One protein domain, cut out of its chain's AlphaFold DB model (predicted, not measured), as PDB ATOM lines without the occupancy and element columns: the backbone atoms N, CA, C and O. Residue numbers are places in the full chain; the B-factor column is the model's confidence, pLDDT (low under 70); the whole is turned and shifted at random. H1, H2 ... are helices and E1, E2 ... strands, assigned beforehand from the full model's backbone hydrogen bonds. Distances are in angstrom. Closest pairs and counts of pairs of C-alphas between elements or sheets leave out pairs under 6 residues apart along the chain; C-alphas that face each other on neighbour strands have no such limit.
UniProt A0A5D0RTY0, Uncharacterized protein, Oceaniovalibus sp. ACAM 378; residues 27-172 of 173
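Overview. This is residues 27 to 172 of the 173 residues of an uncharacterized protein of Oceaniovalibus sp. ACAM 378 (UniProt A0A5D0RTY0). This slab with little regular structure, only just flat, is mostly loops round a three-strand antiparallel sheet, order E1, E7, E4. The hairpin E2 and E3 lies toward one end of the long axis, H1 toward the other; the antiparallel pair E5 and E6 is near the sheet. The 146 printed residues, 50 in named elements, run E1 E2 E3 E4 H1 E5 H2 H3 E6 E7. The class is mixed; the whole is compact, radius of gyration of the C-alphas 16.6 A, spans 54 by 35 by 19 A.

Arrangement. Start at E1, residues 27 to 33, antiparallel at 166 degrees to E7, residues 162 to 171; N 30 and O 167 are 2.8 A apart. E4, residues 78 to 84, is E7's other antiparallel neighbour, N 80 to O 166 2.8 A. Hairpin E2, residues 60 to 62, and E3, 69 to 72, has N 61 to O 71 at 2.8 A. E5, residues 129 to 131, and E6, 153 to 155, have N 131 to O 153 at 2.9 A. H1, residues 89 to 93, H2, 133 to 136, and H3, 141 to 144, touch no helix and are not on the three-strand sheet. H1 has 0 of 1 O i to N i+4 pairs but 2 of 2 O i to N i+3 pairs within hydrogen-bond range; H2 and H3 are too short for an i+4 pair.

Along the chain. Find C-alpha 27 at (324.876, 264.324, 458.512), where E1 begins its 19.3 A. E4 spans 17.0 A; E7 runs 25.7 A to C-alpha 171 at (321.913, 263.455, 453.009).

Size, cuts and confidence. The farthest C-alphas, Thr 66 and Thr 95, are 54.3 A apart. The printed part has no cut; links 34 to 59 and 94 to 128 are long; no printed residue is under 70.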
ATOM      1  N   VAL A  27     324.338 265.610 458.063       96.44
ATOM      2  CA  VAL A  27     324.876 264.324 458.512       96.44
ATOM      3  C   VAL A  27     323.927 263.719 459.535       96.44
ATOM      4  O   VAL A  27     323.598 264.360 460.533       96.44
ATOM      5  N   ILE A  28     323.526 262.470 459.309       96.94
ATOM      6  CA  ILE A  28     322.856 261.666 460.326       96.94
ATOM      7  C   ILE A  28     323.906 260.789 460.997       96.94
ATOM      8  O   ILE A  28     324.565 259.982 460.344       96.94
ATOM      9  N   ALA A  29     324.049 260.962 462.308       97.56
ATOM     10  CA  ALA A  29     324.921 260.168 463.159       97.56
ATOM     11  C   ALA A  29     324.058 259.306 464.091       97.56
ATOM     12  O   ALA A  29     323.227 259.837 464.831       97.56
ATOM     13  N   ILE A  30     324.238 257.987 464.043       97.56
ATOM     14  CA  ILE A  30     323.424 257.005 464.765       97.56
ATOM     15  C   ILE A  30     324.332 256.176 465.665       97.56
ATOM     16  O   ILE A  30     325.294 255.580 465.193       97.56
ATOM     17  N   GLN A  31     324.033 256.131 466.962       97.62
ATOM     18  CA  GLN A  31     324.631 255.151 467.863       97.62
ATOM     19  C   GLN A  31     323.645 253.998 468.016       97.62
ATOM     20  O   GLN A  31     322.648 254.136 468.723       97.62
ATOM     21  N   ALA A  32     323.924 252.880 467.356       96.25
ATOM     22  CA  ALA A  32     323.096 251.688 467.432       96.25
ATOM     23  C   ALA A  32     323.651 250.740 468.499       96.25
ATOM     24  O   ALA A  32     324.866 250.547 468.596       96.25
ATOM     25  N   LYS A  33     322.769 250.182 469.330       95.19
ATOM     26  CA  LYS A  33     323.131 249.275 470.420       95.19
ATOM     27  C   LYS A  33     322.244 248.048 470.373       95.19
ATOM     28  O   LYS A  33     321.026 248.198 470.363       95.19
ATOM     29  N   ASP A  34     322.876 246.888 470.385       93.69
ATOM     30  CA  ASP A  34     322.213 245.638 470.722       93.69
ATOM     31  C   ASP A  34     322.150 245.486 472.248       93.69
ATOM     32  O   ASP A  34     322.965 246.075 472.979       93.69
ATOM     33  N   PHE A  35     321.157 244.751 472.743       92.88
ATOM     34  CA  PHE A  35     321.048 244.509 474.172       92.88
ATOM     35  C   PHE A  35     322.189 243.603 474.642       92.88
ATOM     36  O   PHE A  35     322.572 242.626 474.016       92.88
ATOM     37  N   LYS A  36     322.750 243.949 475.797       93.50
ATOM     38  CA  LYS A  36     323.684 243.108 476.544       93.50
ATOM     39  C   LYS A  36     323.483 243.386 478.023       93.50
ATOM     40  O   LYS A  36     323.318 244.540 478.430       93.50
ATOM     41  N   GLU A  37     323.514 242.348 478.848       94.44
ATOM     42  CA  GLU A  37     323.352 242.501 480.296       94.44
ATOM     43  C   GLU A  37     324.588 243.162 480.924       94.44
ATOM     44  O   GLU A  37     324.479 243.941 481.874       94.44
ATOM     45  N   ASN A  38     325.773 242.884 480.373       95.25
ATOM     46  CA  ASN A  38     327.020 243.564 480.708       95.25
ATOM     47  C   ASN A  38     328.038 243.478 479.549       95.25
ATOM     48  O   ASN A  38     327.710 243.077 478.435       95.25
ATOM     49  N   GLU A  39     329.289 243.869 479.799       96.88
ATOM     50  CA  GLU A  39     330.338 243.928 478.773       96.88
ATOM     51  C   GLU A  39     330.802 242.573 478.218       96.88
ATOM     52  O   GLU A  39     331.560 242.567 477.256       96.88
ATOM     53  N   SER A  40     330.333 241.436 478.742       97.06
ATOM     54  CA  SER A  40     330.563 240.133 478.102       97.06
ATOM     55  C   SER A  40     329.832 239.991 476.765       97.06
ATOM     56  O   SER A  40     330.133 239.056 476.032       97.06
ATOM     57  N   GLY A  41     328.879 240.881 476.455       96.50
ATOM     58  CA  GLY A  41     328.020 240.779 475.269       96.50
ATOM     59  C   GLY A  41     326.917 239.730 475.403       96.50
ATOM     60  O   GLY A  41     326.198 239.476 474.448       96.50
ATOM     61  N   LEU A  42     326.782 239.104 476.577       97.12
ATOM     62  CA  LEU A  42     325.719 238.140 476.825       97.12
ATOM     63  C   LEU A  42     324.450 238.813 477.336       97.12
ATOM     64  O   LEU A  42     324.484 239.765 478.122       97.12
ATOM     65  N   GLU A  43     323.332 238.214 476.966       94.50
ATOM     66  CA  GLU A  43     322.005 238.473 477.493       94.50
ATOM     67  C   GLU A  43     321.609 237.382 478.501       94.50
ATOM     68  O   GLU A  43     322.009 236.222 478.376       94.50
ATOM     69  N   TYR A  44     320.778 237.732 479.485       93.94
ATOM     70  CA  TYR A  44     320.129 236.795 480.418       93.94
ATOM     71  C   TYR A  44     321.096 235.871 481.175       93.94
ATOM     72  O   TYR A  44     320.851 234.660 481.307       93.94
ATOM     73  N   ILE A  45     322.181 236.447 481.682       95.56
ATOM     74  CA  ILE A  45     323.295 235.727 482.295       95.56
ATOM     75  C   ILE A  45     322.805 234.855 483.460       95.56
ATOM     76  O   ILE A  45     322.047 235.280 484.334       95.56
ATOM     77  N   GLY A  46     323.237 233.593 483.470       94.00
ATOM     78  CA  GLY A  46     322.881 232.617 484.502       94.00
ATOM     79  C   GLY A  46     321.462 232.044 484.386       94.00
ATOM     80  O   GLY A  46     321.041 231.276 485.257       94.00
ATOM     81  N   THR A  47     320.715 232.378 483.330       93.94
ATOM     82  CA  THR A  47     319.400 231.785 483.042       93.94
ATOM     83  C   THR A  47     319.486 230.721 481.944       93.94
ATOM     84  O   THR A  47     320.469 230.627 481.218       93.94
ATOM     85  N   GLY A  48     318.419 229.936 481.753       94.31
ATOM     86  CA  GLY A  48     318.321 228.997 480.623       94.31
ATOM     87  C   GLY A  48     318.131 229.658 479.249       94.31
ATOM     88  O   GLY A  48     317.902 228.941 478.281       94.31
ATOM     89  N   ARG A  49     318.152 230.996 479.182       94.38
ATOM     90  CA  ARG A  49     318.071 231.799 477.953       94.38
ATOM     91  C   ARG A  49     319.389 232.517 477.644       94.38
ATOM     92  O   ARG A  49     319.384 233.353 476.756       94.38
ATOM     93  N   GLN A  50     320.462 232.247 478.395       96.81
ATOM     94  CA  GLN A  50     321.761 232.884 478.182       96.81
ATOM     95  C   GLN A  50     322.191 232.733 476.720       96.81
ATOM     96  O   GLN A  50     322.229 231.611 476.218       96.81
ATOM     97  N   GLN A  51     322.467 233.853 476.059       95.88
ATOM     98  CA  GLN A  51     322.788 233.898 474.635       95.88
ATOM     99  C   GLN A  51     323.600 235.148 474.292       95.88
ATOM    100  O   GLN A  51     323.594 236.121 475.048       95.88
ATOM    101  N   MET A  52     324.290 235.122 473.156       95.25
ATOM    102  CA  MET A  52     324.708 236.339 472.452       95.25
ATOM    103  C   MET A  52     323.522 236.974 471.714       95.25
ATOM    104  O   MET A  52     322.552 236.280 471.400       95.25
ATOM    105  N   GLY A  53     323.627 238.271 471.428       87.88
ATOM    106  CA  GLY A  53     322.560 239.047 470.804       87.88
ATOM    107  C   GLY A  53     322.286 238.716 469.331       87.88
ATOM    108  O   GLY A  53     322.830 237.767 468.748       87.88
ATOM    109  N   ASP A  54     321.391 239.500 468.743       88.75
ATOM    110  CA  ASP A  54     320.926 239.422 467.356       88.75
ATOM    111  C   ASP A  54     320.755 240.824 466.745       88.75
ATOM    112  O   ASP A  54     319.771 241.135 466.070       88.75
ATOM    113  N   GLY A  55     321.755 241.673 466.986       92.56
ATOM    114  CA  GLY A  55     321.813 243.058 466.552       92.56
ATOM    115  C   GLY A  55     321.533 243.269 465.065       92.56
ATOM    116  O   GLY A  55     321.759 242.424 464.206       92.56
ATOM    117  N   GLY A  56     321.046 244.461 464.749       94.88
ATOM    118  CA  GLY A  56     320.726 244.882 463.395       94.88
ATOM    119  C   GLY A  56     320.033 246.233 463.422       94.88
ATOM    120  O   GLY A  56     319.372 246.591 464.394       94.88
ATOM    121  N   MET A  57     320.182 247.009 462.354       95.56
ATOM    122  CA  MET A  57     319.534 248.309 462.235       95.56
ATOM    123  C   MET A  57     319.043 248.525 460.810       95.56
ATOM    124  O   MET A  57     319.747 248.232 459.849       95.56
ATOM    125  N   ILE A  58     317.852 249.095 460.673       97.25
ATOM    126  CA  ILE A  58     317.342 249.623 459.410       97.25
ATOM    127  C   ILE A  58     316.685 250.976 459.673       97.25
ATOM    128  O   ILE A  58     316.001 251.158 460.682       97.25
ATOM    129  N   ALA A  59     316.909 251.945 458.789       97.06
ATOM    130  CA  ALA A  59     316.276 253.253 458.862       97.06
ATOM    131  C   ALA A  59     315.986 253.807 457.465       97.06
ATOM    132  O   ALA A  59     316.673 253.510 456.490       97.06
ATOM    133  N   GLN A  60     314.969 254.662 457.385       97.56
ATOM    134  CA  GLN A  60     314.641 255.428 456.187       97.56
ATOM    135  C   GLN A  60     314.319 256.870 456.576       97.56
ATOM    136  O   GLN A  60     313.583 257.122 457.530       97.56
ATOM    137  N   PHE A  61     314.855 257.817 455.818       97.19
ATOM    138  CA  PHE A  61     314.683 259.247 456.028       97.19
ATOM    139  C   PHE A  61     313.836 259.795 454.892       97.19
ATOM    140  O   PHE A  61     314.169 259.618 453.720       97.19
ATOM    141  N   LYS A  62     312.722 260.442 455.238       96.81
ATOM    142  CA  LYS A  62     311.758 260.961 454.267       96.81
ATOM    143  C   LYS A  62     311.585 262.459 454.431       96.81
ATOM    144  O   LYS A  62     311.534 262.958 455.555       96.81
ATOM    145  N   ASP A  63     311.411 263.157 453.318       96.25
ATOM    146  CA  ASP A  63     310.889 264.516 453.336       96.25
ATOM    147  C   ASP A  63     309.427 264.464 453.795       96.25
ATOM    148  O   ASP A  63     308.561 263.972 453.073       96.25
ATOM    149  N   ALA A  64     309.141 264.919 455.014       95.12
ATOM    150  CA  ALA A  64     307.813 264.772 455.609       95.12
ATOM    151  C   ALA A  64     306.672 265.415 454.782       95.12
ATOM    152  O   ALA A  64     305.598 264.810 454.704       95.12
ATOM    153  N   PRO A  65     306.850 266.590 454.137       95.25
ATOM    154  CA  PRO A  65     305.831 267.172 453.263       95.25
ATOM    155  C   PRO A  65     305.504 266.352 452.008       95.25
ATOM    156  O   PRO A  65     304.332 266.271 451.635       95.25
ATOM    157  N   THR A  66     306.507 265.789 451.326       96.06
ATOM    158  CA  THR A  66     306.309 265.095 450.037       96.06
ATOM    159  C   THR A  66     306.239 263.575 450.155       96.06
ATOM    160  O   THR A  66     305.678 262.924 449.276       96.06
ATOM    161  N   GLY A  67     306.787 263.004 451.227       95.25
ATOM    162  CA  GLY A  67     306.966 261.565 451.417       95.25
ATOM    163  C   GLY A  67     308.138 260.966 450.633       95.25
ATOM    164  O   GLY A  67     308.325 259.751 450.686       95.25
ATOM    165  N   ASN A  68     308.918 261.783 449.917       95.88
ATOM    166  CA  ASN A  68     310.060 261.315 449.134       95.88
ATOM    167  C   ASN A  68     311.156 260.750 450.043       95.88
ATOM    168  O   ASN A  68     311.458 261.336 451.084       95.88
ATOM    169  N   ILE A  69     311.778 259.646 449.627       97.12
ATOM    170  CA  ILE A  69     312.967 259.105 450.292       97.12
ATOM    171  C   ILE A  69     314.146 260.046 450.044       97.12
ATOM    172  O   ILE A  69     314.465 260.355 448.898       97.12
ATOM    173  N   LEU A  70     314.774 260.494 451.127       96.94
ATOM    174  CA  LEU A  70     315.994 261.301 451.106       96.94
ATOM    175  C   LEU A  70     317.240 260.431 451.284       96.94
ATOM    176  O   LEU A  70     318.259 260.678 450.649       96.94
ATOM    177  N   ALA A  71     317.153 259.419 452.149       97.44
ATOM    178  CA  ALA A  71     318.202 258.435 452.374       97.44
ATOM    179  C   ALA A  71     317.636 257.193 453.067       97.44
ATOM    180  O   ALA A  71     316.561 257.234 453.671       97.44
ATOM    181  N   VAL A  72     318.396 256.108 453.023       98.19
ATOM    182  CA  VAL A  72     318.114 254.846 453.710       98.19
ATOM    183  C   VAL A  72     319.397 254.313 454.337       98.19
ATOM    184  O   VAL A  72     320.486 254.809 454.044       98.19
ATOM    185  N   THR A  73     319.273 253.322 455.212       98.44
ATOM    186  CA  THR A  73     320.416 252.493 455.583       98.44
ATOM    187  C   THR A  73     320.787 251.566 454.439       98.44
ATOM    188  O   THR A  73     319.935 250.837 453.944       98.44
ATOM    189  N   ASP A  74     322.050 251.603 454.027       98.00
ATOM    190  CA  ASP A  74     322.625 250.743 452.995       98.00
ATOM    191  C   ASP A  74     324.153 250.634 453.171       98.00
ATOM    192  O   ASP A  74     324.748 251.221 454.085       98.00
ATOM    193  N   ALA A  75     324.811 249.892 452.279       97.31
ATOM    194  CA  ALA A  75     326.267 249.725 452.285       97.31
ATOM    195  C   ALA A  75     327.079 251.018 452.028       97.31
ATOM    196  O   ALA A  75     328.309 250.992 452.122       97.31
ATOM    197  N   SER A  76     326.454 252.145 451.661       95.75
ATOM    198  CA  SER A  76     327.155 253.424 451.466       95.75
ATOM    199  C   SER A  76     327.467 254.135 452.786       95.75
ATOM    200  O   SER A  76     328.374 254.970 452.839       95.75
ATOM    201  N   MET A  77     326.757 253.774 453.859       96.75
ATOM    202  CA  MET A  77     326.985 254.307 455.197       96.75
ATOM    203  C   MET A  77     328.330 253.869 455.768       96.75
ATOM    204  O   MET A  77     328.847 252.795 455.461       96.75
ATOM    205  N   LYS A  78     328.878 254.684 456.666       98.19
ATOM    206  CA  LYS A  78     330.067 254.344 457.452       98.19
ATOM    207  C   LYS A  78     329.654 253.864 458.829       98.19
ATOM    208  O   LYS A  78     328.884 254.564 459.472       98.19
ATOM    209  N   CYS A  79     330.170 252.730 459.295       98.31
ATOM    210  CA  CYS A  79     329.827 252.178 460.607       98.31
ATOM    211  C   CYS A  79     331.061 251.638 461.338       98.31
ATOM    212  O   CYS A  79     331.691 250.689 460.889       98.31
ATOM    213  N   LEU A  80     331.389 252.214 462.492       98.38
ATOM    214  CA  LEU A  80     332.463 251.769 463.375       98.38
ATOM    215  C   LEU A  80     331.895 250.937 464.529       98.38
ATOM    216  O   LEU A  80     331.106 251.445 465.326       98.38
ATOM    217  N   VAL A  81     332.349 249.692 464.672       98.38
ATOM    218  CA  VAL A  81     332.090 248.886 465.873       98.38
ATOM    219  C   VAL A  81     332.943 249.426 467.019       98.38
ATOM    220  O   VAL A  81     334.170 249.443 466.943       98.38
ATOM    221  N   VAL A  82     332.290 249.872 468.091       98.25
ATOM    222  CA  VAL A  82     332.957 250.374 469.305       98.25
ATOM    223  C   VAL A  82     332.779 249.449 470.497       98.25
ATOM    224  O   VAL A  82     333.437 249.648 471.516       98.25
ATOM    225  N   GLN A  83     331.941 248.420 470.374       97.94
ATOM    226  CA  GLN A  83     331.912 247.330 471.333       97.94
ATOM    227  C   GLN A  83     331.678 245.989 470.638       97.94
ATOM    228  O   GLN A  83     330.694 245.831 469.917       97.94
ATOM    229  N   HIS A  84     332.600 245.057 470.885       98.19
ATOM    230  CA  HIS A  84     332.583 243.687 470.391       98.19
ATOM    231  C   HIS A  84     332.798 242.710 471.551       98.19
ATOM    232  O   HIS A  84     333.832 242.764 472.226       98.19
ATOM    233  N   ALA A  85     331.831 241.833 471.801       97.94
ATOM    234  CA  ALA A  85     331.865 240.847 472.869       97.94
ATOM    235  C   ALA A  85     330.821 239.739 472.647       97.94
ATOM    236  O   ALA A  85     329.767 240.029 472.087       97.94
ATOM    237  N   PRO A  86     331.052 238.520 473.155       98.00
ATOM    238  CA  PRO A  86     332.314 238.039 473.716       98.00
ATOM    239  C   PRO A  86     333.363 237.867 472.610       98.00
ATOM    240  O   PRO A  86     333.010 237.756 471.444       98.00
ATOM    241  N   ILE A  87     334.654 237.818 472.943       95.69
ATOM    242  CA  ILE A  87     335.704 237.505 471.953       95.69
ATOM    243  C   ILE A  87     335.581 236.057 471.479       95.69
ATOM    244  O   ILE A  87     335.781 235.773 470.299       95.69
ATOM    245  N   GLU A  88     335.208 235.150 472.384       97.56
ATOM    246  CA  GLU A  88     334.996 233.741 472.073       97.56
ATOM    247  C   GLU A  88     333.519 233.371 472.286       97.56
ATOM    248  O   GLU A  88     333.020 233.474 473.413       97.56
ATOM    249  N   PRO A  89     332.819 232.860 471.252       97.19
ATOM    250  CA  PRO A  89     331.422 232.435 471.359       97.19
ATOM    251  C   PRO A  89     331.138 231.435 472.486       97.19
ATOM    252  O   PRO A  89     330.031 231.392 473.010       97.19
ATOM    253  N   SER A  90     332.142 230.659 472.914       97.44
ATOM    254  CA  SER A  90     332.011 229.716 474.031       97.44
ATOM    255  C   SER A  90     331.725 230.382 475.383       97.44
ATOM    256  O   SER A  90     331.405 229.672 476.333       97.44
ATOM    257  N   CYS A  91     331.836 231.712 475.500       97.81
ATOM    258  CA  CYS A  91     331.378 232.446 476.685       97.81
ATOM    259  C   CYS A  91     329.888 232.185 476.969       97.81
ATOM    260  O   CYS A  91     329.498 232.084 478.130       97.81
ATOM    261  N   GLU A  92     329.071 232.006 475.924       97.00
ATOM    262  CA  GLU A  92     327.644 231.677 476.041       97.00
ATOM    263  C   GLU A  92     327.398 230.375 476.822       97.00
ATOM    264  O   GLU A  92     326.390 230.255 477.515       97.00
ATOM    265  N   ASP A  93     328.342 229.430 476.793       96.38
ATOM    266  CA  ASP A  93     328.241 228.149 477.501       96.38
ATOM    267  C   ASP A  93     328.777 228.208 478.947       96.38
ATOM    268  O   ASP A  93     328.671 227.229 479.701       96.38
ATOM    269  N   GLU A  94     329.381 229.325 479.372       96.62
ATOM    270  CA  GLU A  94     329.928 229.441 480.721       96.62
ATOM    271  C   GLU A  94     328.810 229.493 481.772       96.62
ATOM    272  O   GLU A  94     327.838 230.235 481.671       96.62
ATOM    273  N   THR A  95     328.963 228.715 482.847       95.38
ATOM    274  CA  THR A  95     327.975 228.679 483.942       95.38
ATOM    275  C   THR A  95     327.981 229.956 484.789       95.38
ATOM    276  O   THR A  95     326.989 230.274 485.438       95.38
ATOM    277  N   ASN A  96     329.111 230.664 484.829       95.44
ATOM    278  CA  ASN A  96     329.271 231.922 485.552       95.44
ATOM    279  C   ASN A  96     330.186 232.848 484.736       95.44
ATOM    280  O   ASN A  96     331.349 233.017 485.116       95.44
ATOM    281  N   PRO A  97     329.690 233.380 483.605       97.00
ATOM    282  CA  PRO A  97     330.486 234.219 482.727       97.00
ATOM    283  C   PRO A  97     330.847 235.518 483.449       97.00
ATOM    284  O   PRO A  97     330.002 236.152 484.089       97.00
ATOM    285  N   VAL A  98     332.108 235.927 483.343       97.56
ATOM    286  CA  VAL A  98     332.602 237.188 483.907       97.56
ATOM    287  C   VAL A  98     333.179 238.028 482.779       97.56
ATOM    288  O   VAL A  98     334.132 237.622 482.119       97.56
ATOM    289  N   ALA A  99     332.603 239.209 482.551       97.69
ATOM    290  CA  ALA A  99     333.071 240.120 481.512       97.69
ATOM    291  C   ALA A  99     334.565 240.439 481.679       97.69
ATOM    292  O   ALA A  99     335.008 240.861 482.748       97.69
ATOM    293  N   GLY A 100     335.334 240.261 480.607       97.75
ATOM    294  CA  GLY A 100     336.780 240.480 480.593       97.75
ATOM    295  C   GLY A 100     337.622 239.277 481.034       97.75
ATOM    296  O   GLY A 100     338.849 239.371 480.993       97.75
ATOM    297  N   GLU A 101     337.013 238.155 481.426       97.38
ATOM    298  CA  GLU A 101     337.722 236.932 481.817       97.38
ATOM    299  C   GLU A 101     337.467 235.787 480.829       97.38
ATOM    300  O   GLU A 101     336.362 235.617 480.322       97.38
ATOM    301  N   GLY A 102     338.492 234.967 480.577       95.06
ATOM    302  CA  GLY A 102     338.346 233.742 479.788       95.06
ATOM    303  C   GLY A 102     337.763 233.982 478.392       95.06
ATOM    304  O   GLY A 102     338.262 234.828 477.649       95.06
ATOM    305  N   ALA A 103     336.720 233.224 478.043       96.50
ATOM    306  CA  ALA A 103     336.022 233.367 476.766       96.50
ATOM    307  C   ALA A 103     335.227 234.684 476.675       96.50
ATOM    308  O   ALA A 103     335.000 235.209 475.585       96.50
ATOM    309  N   CYS A 104     334.854 235.252 477.822       98.00
ATOM    310  CA  CYS A 104     334.023 236.445 477.961       98.00
ATOM    311  C   CYS A 104     334.808 237.762 477.882       98.00
ATOM    312  O   CYS A 104     334.364 238.796 478.390       98.00
ATOM    313  N   GLY A 105     335.990 237.738 477.259       98.25
ATOM    314  CA  GLY A 105     336.718 238.947 476.887       98.25
ATOM    315  C   GLY A 105     335.898 239.832 475.947       98.25
ATOM    316  O   GLY A 105     334.982 239.358 475.280       98.25
ATOM    317  N   PHE A 106     336.248 241.113 475.869       98.25
ATOM    318  CA  PHE A 106     335.600 242.074 474.978       98.25
ATOM    319  C   PHE A 106     336.600 243.102 474.453       98.25
ATOM    320  O   PHE A 106     337.645 243.347 475.060       98.25
ATOM    321  N   ILE A 107     336.250 243.732 473.336       98.06
ATOM    322  CA  ILE A 107     336.903 244.935 472.826       98.06
ATOM    323  C   ILE A 107     335.906 246.079 472.965       98.06
ATOM    324  O   ILE A 107     334.815 246.030 472.402       98.06
ATOM    325  N   ALA A 108     336.289 247.115 473.705       96.94
ATOM    326  CA  ALA A 108     335.540 248.360 473.803       96.94
ATOM    327  C   ALA A 108     336.464 249.523 473.438       96.94
ATOM    328  O   ALA A 108     337.577 249.623 473.957       96.94
ATOM    329  N   THR A 109     335.999 250.386 472.540       96.00
ATOM    330  CA  THR A 109     336.708 251.596 472.121       96.00
ATOM    331  C   THR A 109     335.932 252.810 472.608       96.00
ATOM    332  O   THR A 109     334.706 252.845 472.510       96.00
ATOM    333  N   ASP A 110     336.641 253.814 473.123       95.31
ATOM    334  CA  ASP A 110     336.014 255.083 473.478       95.31
ATOM    335  C   ASP A 110     335.385 255.729 472.238       95.31
ATOM    336  O   ASP A 110     335.948 255.704 471.141       95.31
ATOM    337  N   LEU A 111     334.214 256.340 472.423       95.25
ATOM    338  CA  LEU A 111     333.557 257.092 471.358       95.25
ATOM    339  C   LEU A 111     334.480 258.241 470.920       95.25
ATOM    340  O   LEU A 111     334.886 259.036 471.778       95.25
ATOM    341  N   PRO A 112     334.796 258.378 469.617       96.25
ATOM    342  CA  PRO A 112     335.623 259.480 469.149       96.25
ATOM    343  C   PRO A 112     334.994 260.825 469.520       96.25
ATOM    344  O   PRO A 112     333.779 261.010 469.417       96.25
ATOM    345  N   ALA A 113     335.812 261.776 469.968       95.50
ATOM    346  CA  ALA A 113     335.322 263.116 470.277       95.50
ATOM    347  C   ALA A 113     334.684 263.747 469.030       95.50
ATOM    348  O   ALA A 113     335.197 263.597 467.923       95.50
ATOM    349  N   ASP A 114     333.561 264.437 469.224       95.50
ATOM    350  CA  ASP A 114     332.826 265.144 468.172       95.50
ATOM    351  C   ASP A 114     332.403 264.274 466.969       95.50
ATOM    352  O   ASP A 114     332.095 264.809 465.907       95.50
ATOM    353  N   TRP A 115     332.310 262.944 467.122       97.38
ATOM    354  CA  TRP A 115     331.930 262.021 466.038       97.38
ATOM    355  C   TRP A 115     330.539 262.272 465.442       97.38
ATOM    356  O   TRP A 115     330.230 261.726 464.392       97.38
ATOM    357  N   THR A 116     329.681 263.064 466.089       96.12
ATOM    358  CA  THR A 116     328.369 263.477 465.562       96.12
ATOM    359  C   THR A 116     328.422 264.793 464.783       96.12
ATOM    360  O   THR A 116     327.433 265.181 464.166       96.12
ATOM    361  N   SER A 117     329.563 265.488 464.790       95.81
ATOM    362  CA  SER A 117     329.760 266.739 464.060       95.81
ATOM    363  C   SER A 117     329.692 266.506 462.547       95.81
ATOM    364  O   SER A 117     330.231 265.505 462.058       95.81
ATOM    365  N   PRO A 118     329.095 267.426 461.768       93.00
ATOM    366  CA  PRO A 118     329.153 267.360 460.310       93.00
ATOM    367  C   PRO A 118     330.587 267.466 459.767       93.00
ATOM    368  O   PRO A 118     330.869 266.905 458.718       93.00
ATOM    369  N   GLU A 119     331.505 268.090 460.512       95.12
ATOM    370  CA  GLU A 119     332.918 268.261 460.127       95.12
ATOM    371  C   GLU A 119     333.822 267.082 460.540       95.12
ATOM    372  O   GLU A 119     335.034 267.131 460.337       95.12
ATOM    373  N   PHE A 120     333.270 266.049 461.185       97.38
ATOM    374  CA  PHE A 120     334.046 264.877 461.592       97.38
ATOM    375  C   PHE A 120     334.481 264.054 460.372       97.38
ATOM    376  O   PHE A 120     333.652 263.709 459.529       97.38
ATOM    377  N   ASP A 121     335.769 263.712 460.318       96.25
ATOM    378  CA  ASP A 121     336.351 262.863 459.278       96.25
ATOM    379  C   ASP A 121     336.163 261.379 459.631       96.25
ATOM    380  O   ASP A 121     336.846 260.833 460.497       96.25
ATOM    381  N   ASP A 122     335.212 260.735 458.958       96.88
ATOM    382  CA  ASP A 122     334.918 259.304 459.060       96.88
ATOM    383  C   ASP A 122     335.520 258.491 457.901       96.88
ATOM    384  O   ASP A 122     335.127 257.343 457.675       96.88
ATOM    385  N   SER A 123     336.491 259.044 457.164       96.25
ATOM    386  CA  SER A 123     337.076 258.370 455.996       96.25
ATOM    387  C   SER A 123     337.743 257.029 456.331       96.25
ATOM    388  O   SER A 123     337.700 256.108 455.510       96.25
ATOM    389  N   ASP A 124     338.270 256.894 457.551       96.69
ATOM    390  CA  ASP A 124     338.862 255.659 458.079       96.69
ATOM    391  C   ASP A 124     337.820 254.645 458.588       96.69
ATOM    392  O   ASP A 124     338.166 253.499 458.887       96.69
ATOM    393  N   TRP A 125     336.539 255.021 458.699       97.94
ATOM    394  CA  TRP A 125     335.495 254.089 459.126       97.94
ATOM    395  C   TRP A 125     335.152 253.121 457.984       97.94
ATOM    396  O   TRP A 125     335.067 253.525 456.810       97.94
ATOM    397  N   PRO A 126     334.935 251.830 458.291       97.88
ATOM    398  CA  PRO A 126     334.526 250.877 457.276       97.88
ATOM    399  C   PRO A 126     333.101 251.182 456.806       97.88
ATOM    400  O   PRO A 126     332.318 251.853 457.482       97.88
ATOM    401  N   ALA A 127     332.781 250.709 455.603       97.69
ATOM    402  CA  ALA A 127     331.404 250.702 455.131       97.69
ATOM    403  C   ALA A 127     330.546 249.780 456.010       97.69
ATOM    404  O   ALA A 127     331.054 248.796 456.554       97.69
ATOM    405  N   ALA A 128     329.259 250.090 456.129       97.38
ATOM    406  CA  ALA A 128     328.297 249.231 456.796       97.38
ATOM    407  C   ALA A 128     328.159 247.888 456.058       97.38
ATOM    408  O   ALA A 128     328.253 247.831 454.828       97.38
ATOM    409  N   ILE A 129     327.934 246.806 456.804       98.44
ATOM    410  CA  ILE A 129     327.722 245.475 456.230       98.44
ATOM    411  C   ILE A 129     326.221 245.225 456.144       98.44
ATOM    412  O   ILE A 129     325.508 245.355 457.138       98.44
ATOM    413  N   VAL A 130     325.759 244.873 454.945       98.50
ATOM    414  CA  VAL A 130     324.359 244.539 454.677       98.50
ATOM    415  C   VAL A 130     324.096 243.090 455.056       98.50
ATOM    416  O   VAL A 130     324.820 242.188 454.630       98.50
ATOM    417  N   HIS A 131     323.023 242.877 455.809       98.12
ATOM    418  CA  HIS A 131     322.548 241.566 456.233       98.12
ATOM    419  C   HIS A 131     321.147 241.311 455.691       98.12
ATOM    420  O   HIS A 131     320.363 242.236 455.475       98.12
ATOM    421  N   SER A 132     320.805 240.044 455.457       96.81
ATOM    422  CA  SER A 132     319.445 239.716 455.037       96.81
ATOM    423  C   SER A 132     318.485 239.744 456.229       96.81
ATOM    424  O   SER A 132     318.870 239.471 457.366       96.81
ATOM    425  N   ALA A 133     317.195 239.976 455.971       94.69
ATOM    426  CA  ALA A 133     316.169 239.835 457.007       94.69
ATOM    427  C   ALA A 133     316.121 238.413 457.601       94.69
ATOM    428  O   ALA A 133     315.705 238.241 458.739       94.69
ATOM    429  N   ALA A 134     316.561 237.391 456.859       95.00
ATOM    430  CA  ALA A 134     316.647 236.030 457.382       95.00
ATOM    431  C   ALA A 134     317.810 235.848 458.373       95.00
ATOM    432  O   ALA A 134     317.675 235.048 459.295       95.00
ATOM    433  N   ASP A 135     318.915 236.578 458.188       95.00
ATOM    434  CA  ASP A 135     320.082 236.520 459.076       95.00
ATOM    435  C   ASP A 135     319.841 237.316 460.361       95.00
ATOM    436  O   ASP A 135     320.148 236.827 461.445       95.00
ATOM    437  N   VAL A 136     319.246 238.509 460.237       94.50
ATOM    438  CA  VAL A 136     318.884 239.357 461.386       94.50
ATOM    439  C   VAL A 136     317.688 238.777 462.144       94.50
ATOM    440  O   VAL A 136     317.635 238.816 463.364       94.50
ATOM    441  N   GLY A 137     316.705 238.226 461.426       93.19
ATOM    442  CA  GLY A 137     315.465 237.725 462.014       93.19
ATOM    443  C   GLY A 137     314.645 238.793 462.753       93.19
ATOM    444  O   GLY A 137     314.183 238.499 463.861       93.19
ATOM    445  N   PRO A 138     314.440 240.001 462.180       90.56
ATOM    446  CA  PRO A 138     313.726 241.072 462.857       90.56
ATOM    447  C   PRO A 138     312.263 240.673 463.091       90.56
ATOM    448  O   PRO A 138     311.683 239.876 462.347       90.56
ATOM    449  N   LYS A 139     311.670 241.207 464.158       84.50
ATOM    450  CA  LYS A 139     310.307 240.880 464.604       84.50
ATOM    451  C   LYS A 139     309.572 242.152 464.995       84.50
ATOM    452  O   LYS A 139     310.192 243.203 465.144       84.50
ATOM    453  N   ASP A 140     308.269 242.019 465.207       85.94
ATOM    454  CA  ASP A 140     307.405 243.037 465.798       85.94
ATOM    455  C   ASP A 140     307.511 244.391 465.078       85.94
ATOM    456  O   ASP A 140     306.915 244.557 464.014       85.94
ATOM    457  N   GLY A 141     308.290 245.339 465.613       86.62
ATOM    458  CA  GLY A 141     308.376 246.701 465.090       86.62
ATOM    459  C   GLY A 141     308.795 246.771 463.621       86.62
ATOM    460  O   GLY A 141     308.293 247.614 462.878       86.62
ATOM    461  N   TYR A 142     309.655 245.860 463.161       90.81
ATOM    462  CA  TYR A 142     310.075 245.823 461.755       90.81
ATOM    463  C   TYR A 142     308.895 245.702 460.779       90.81
ATOM    464  O   TYR A 142     308.890 246.380 459.750       90.81
ATOM    465  N   ASP A 143     307.882 244.901 461.127       90.81
ATOM    466  CA  ASP A 143     306.703 244.651 460.289       90.81
ATOM    467  C   ASP A 143     305.678 245.802 460.345       90.81
ATOM    468  O   ASP A 143     304.743 245.852 459.540       90.81
ATOM    469  N   GLU A 144     305.834 246.746 461.281       91.69
ATOM    470  CA  GLU A 144     304.967 247.925 461.413       91.69
ATOM    471  C   GLU A 144     305.325 249.033 460.407       91.69
ATOM    472  O   GLU A 144     304.506 249.917 460.130       91.69
ATOM    473  N   ILE A 145     306.528 248.983 459.828       93.00
ATOM    474  CA  ILE A 145     307.041 249.991 458.901       93.00
ATOM    475  C   ILE A 145     306.977 249.476 457.463       93.00
ATOM    476  O   ILE A 145     307.485 248.413 457.120       93.00
ATOM    477  N   THR A 146     306.393 250.277 456.568       94.06
ATOM    478  CA  THR A 146     306.571 250.071 455.123       94.06
ATOM    479  C   THR A 146     307.920 250.647 454.706       94.06
ATOM    480  O   THR A 146     308.069 251.870 454.554       94.06
ATOM    481  N   TRP A 147     308.900 249.758 454.585       96.62
ATOM    482  CA  TRP A 147     310.249 250.068 454.127       96.62
ATOM    483  C   TRP A 147     310.265 250.370 452.629       96.62
ATOM    484  O   TRP A 147     309.524 249.762 451.858       96.62
ATOM    485  N   ASP A 148     311.087 251.335 452.226       98.06
ATOM    486  CA  ASP A 148     311.464 251.489 450.824       98.06
ATOM    487  C   ASP A 148     312.254 250.258 450.357       98.06
ATOM    488  O   ASP A 148     313.045 249.712 451.122       98.06
ATOM    489  N   ASP A 149     312.071 249.840 449.102       97.12
ATOM    490  CA  ASP A 149     312.745 248.656 448.547       97.12
ATOM    491  C   ASP A 149     314.281 248.802 448.511       97.12
ATOM    492  O   ASP A 149     314.987 247.806 448.358       97.12
ATOM    493  N   SER A 150     314.801 250.031 448.619       97.44
ATOM    494  CA  SER A 150     316.237 250.307 448.733       97.44
ATOM    495  C   SER A 150     316.773 250.294 450.165       97.44
ATOM    496  O   SER A 150     317.987 250.335 450.335       97.44
ATOM    497  N   ALA A 151     315.914 250.243 451.189       98.19
ATOM    498  CA  ALA A 151     316.359 250.204 452.575       98.19
ATOM    499  C   ALA A 151     316.875 248.809 452.944       98.19
ATOM    500  O   ALA A 151     316.169 247.806 452.832       98.19
ATOM    501  N   GLU A 152     318.107 248.757 453.434       98.38
ATOM    502  CA  GLU A 152     318.796 247.527 453.794       98.38
ATOM    503  C   GLU A 152     319.017 247.457 455.310       98.38
ATOM    504  O   GLU A 152     319.228 248.468 455.987       98.38
ATOM    505  N   LEU A 153     318.979 246.237 455.851       97.88
ATOM    506  CA  LEU A 153     319.429 245.965 457.212       97.88
ATOM    507  C   LEU A 153     320.952 246.019 457.239       97.88
ATOM    508  O   LEU A 153     321.617 245.302 456.493       97.88
ATOM    509  N   VAL A 154     321.492 246.852 458.119       98.31
ATOM    510  CA  VAL A 154     322.927 247.056 458.275       98.31
ATOM    511  C   VAL A 154     323.372 246.783 459.703       98.31
ATOM    512  O   VAL A 154     322.657 247.069 460.665       98.31
ATOM    513  N   TRP A 155     324.579 246.239 459.840       97.94
ATOM    514  CA  TRP A 155     325.246 246.051 461.124       97.94
ATOM    515  C   TRP A 155     326.768 245.965 460.947       97.94
ATOM    516  O   TRP A 155     327.309 246.323 459.894       97.94
ATOM    517  N   GLY A 156     327.461 245.513 461.994       97.19
ATOM    518  CA  GLY A 156     328.859 245.105 461.936       97.19
ATOM    519  C   GLY A 156     329.021 243.759 461.229       97.19
ATOM    520  O   GLY A 156     328.092 243.249 460.602       97.19
ATOM    521  N   GLU A 157     330.212 243.174 461.316       97.00
ATOM    522  CA  GLU A 157     330.480 241.865 460.708       97.00
ATOM    523  C   GLU A 157     329.721 240.754 461.438       97.00
ATOM    524  O   GLU A 157     329.206 239.832 460.804       97.00
ATOM    525  N   SER A 158     329.605 240.867 462.761       97.50
ATOM    526  CA  SER A 158     328.917 239.894 463.598       97.50
ATOM    527  C   SER A 158     327.620 240.472 464.145       97.50
ATOM    528  O   SER A 158     327.637 241.307 465.045       97.50
ATOM    529  N   LEU A 159     326.487 239.945 463.674       96.88
ATOM    530  CA  LEU A 159     325.161 240.210 464.254       96.88
ATOM    531  C   LEU A 159     325.070 239.805 465.733       96.88
ATOM    532  O   LEU A 159     324.185 240.262 466.433       96.88
ATOM    533  N   LYS A 160     325.976 238.940 466.205       96.88
ATOM    534  CA  LYS A 160     325.928 238.383 467.561       96.88
ATOM    535  C   LYS A 160     326.914 239.002 468.534       96.88
ATOM    536  O   LYS A 160     326.681 238.979 469.733       96.88
ATOM    537  N   GLN A 161     328.064 239.447 468.030       97.88
ATOM    538  CA  GLN A 161     329.164 239.896 468.882       97.88
ATOM    539  C   GLN A 161     329.397 241.399 468.790       97.88
ATOM    540  O   GLN A 161     329.962 241.969 469.718       97.88
ATOM    541  N   ASP A 162     328.985 242.067 467.711       98.06
ATOM    542  CA  ASP A 162     329.092 243.520 467.627       98.06
ATOM    543  C   ASP A 162     327.885 244.131 468.343       98.06
ATOM    544  O   ASP A 162     326.795 244.156 467.792       98.06
ATOM    545  N   ASN A 163     328.049 244.621 469.574       97.06
ATOM    546  CA  ASN A 163     326.906 245.089 470.373       97.06
ATOM    547  C   ASN A 163     326.727 246.612 470.340       97.06
ATOM    548  O   ASN A 163     325.736 247.146 470.837       97.06
ATOM    549  N   THR A 164     327.704 247.376 469.841       97.62
ATOM    550  CA  THR A 164     327.549 248.832 469.689       97.62
ATOM    551  C   THR A 164     328.285 249.347 468.467       97.62
ATOM    552  O   THR A 164     329.503 249.188 468.351       97.62
ATOM    553  N   LEU A 165     327.545 250.035 467.601       98.25
ATOM    554  CA  LEU A 165     328.050 250.679 466.399       98.25
ATOM    555  C   LEU A 165     327.817 252.189 466.447       98.25
ATOM    556  O   LEU A 165     326.795 252.669 466.939       98.25
ATOM    557  N   LEU A 166     328.756 252.933 465.876       98.62
ATOM    558  CA  LEU A 166     328.577 254.327 465.496       98.62
ATOM    559  C   LEU A 166     328.465 254.376 463.981       98.62
ATOM    560  O   LEU A 166     329.398 253.975 463.296       98.62
ATOM    561  N   CYS A 167     327.351 254.867 463.458       98.50
ATOM    562  CA  CYS A 167     327.097 254.933 462.030       98.50
ATOM    563  C   CYS A 167     326.869 256.372 461.570       98.50
ATOM    564  O   CYS A 167     326.270 257.174 462.288       98.50
ATOM    565  N   ARG A 168     327.339 256.701 460.368       98.12
ATOM    566  CA  ARG A 168     327.218 258.025 459.751       98.12
ATOM    567  C   ARG A 168     326.779 257.903 458.297       98.12
ATOM    568  O   ARG A 168     327.238 257.021 457.568       98.12
ATOM    569  N   LEU A 169     325.891 258.807 457.890       97.00
ATOM    570  CA  LEU A 169     325.473 258.994 456.502       97.00
ATOM    571  C   LEU A 169     325.246 260.480 456.207       97.00
ATOM    572  O   LEU A 169     324.867 261.246 457.096       97.00
ATOM    573  N   THR A 170     325.449 260.886 454.959       95.44
ATOM    574  CA  THR A 170     325.201 262.259 454.510       95.44
ATOM    575  C   THR A 170     323.998 262.286 453.584       95.44
ATOM    576  O   THR A 170     323.975 261.596 452.568       95.44
ATOM    577  N   ILE A 171     323.021 263.127 453.903       95.44
ATOM    578  CA  ILE A 171     321.913 263.455 453.009       95.44
ATOM    579  C   ILE A 171     322.305 264.727 452.258       95.44
ATOM    580  O   ILE A 171     322.571 265.762 452.874       95.44
ATOM    581  N   SER A 172     322.398 264.618 450.935       90.12
ATOM    582  CA  SER A 172     322.778 265.723 450.043       90.12
ATOM    583  C   SER A 172     321.583 266.630 449.721       90.12
ATOM    584  O   SER A 172     320.455 266.298 450.077       90.12
TER     585      SER A 172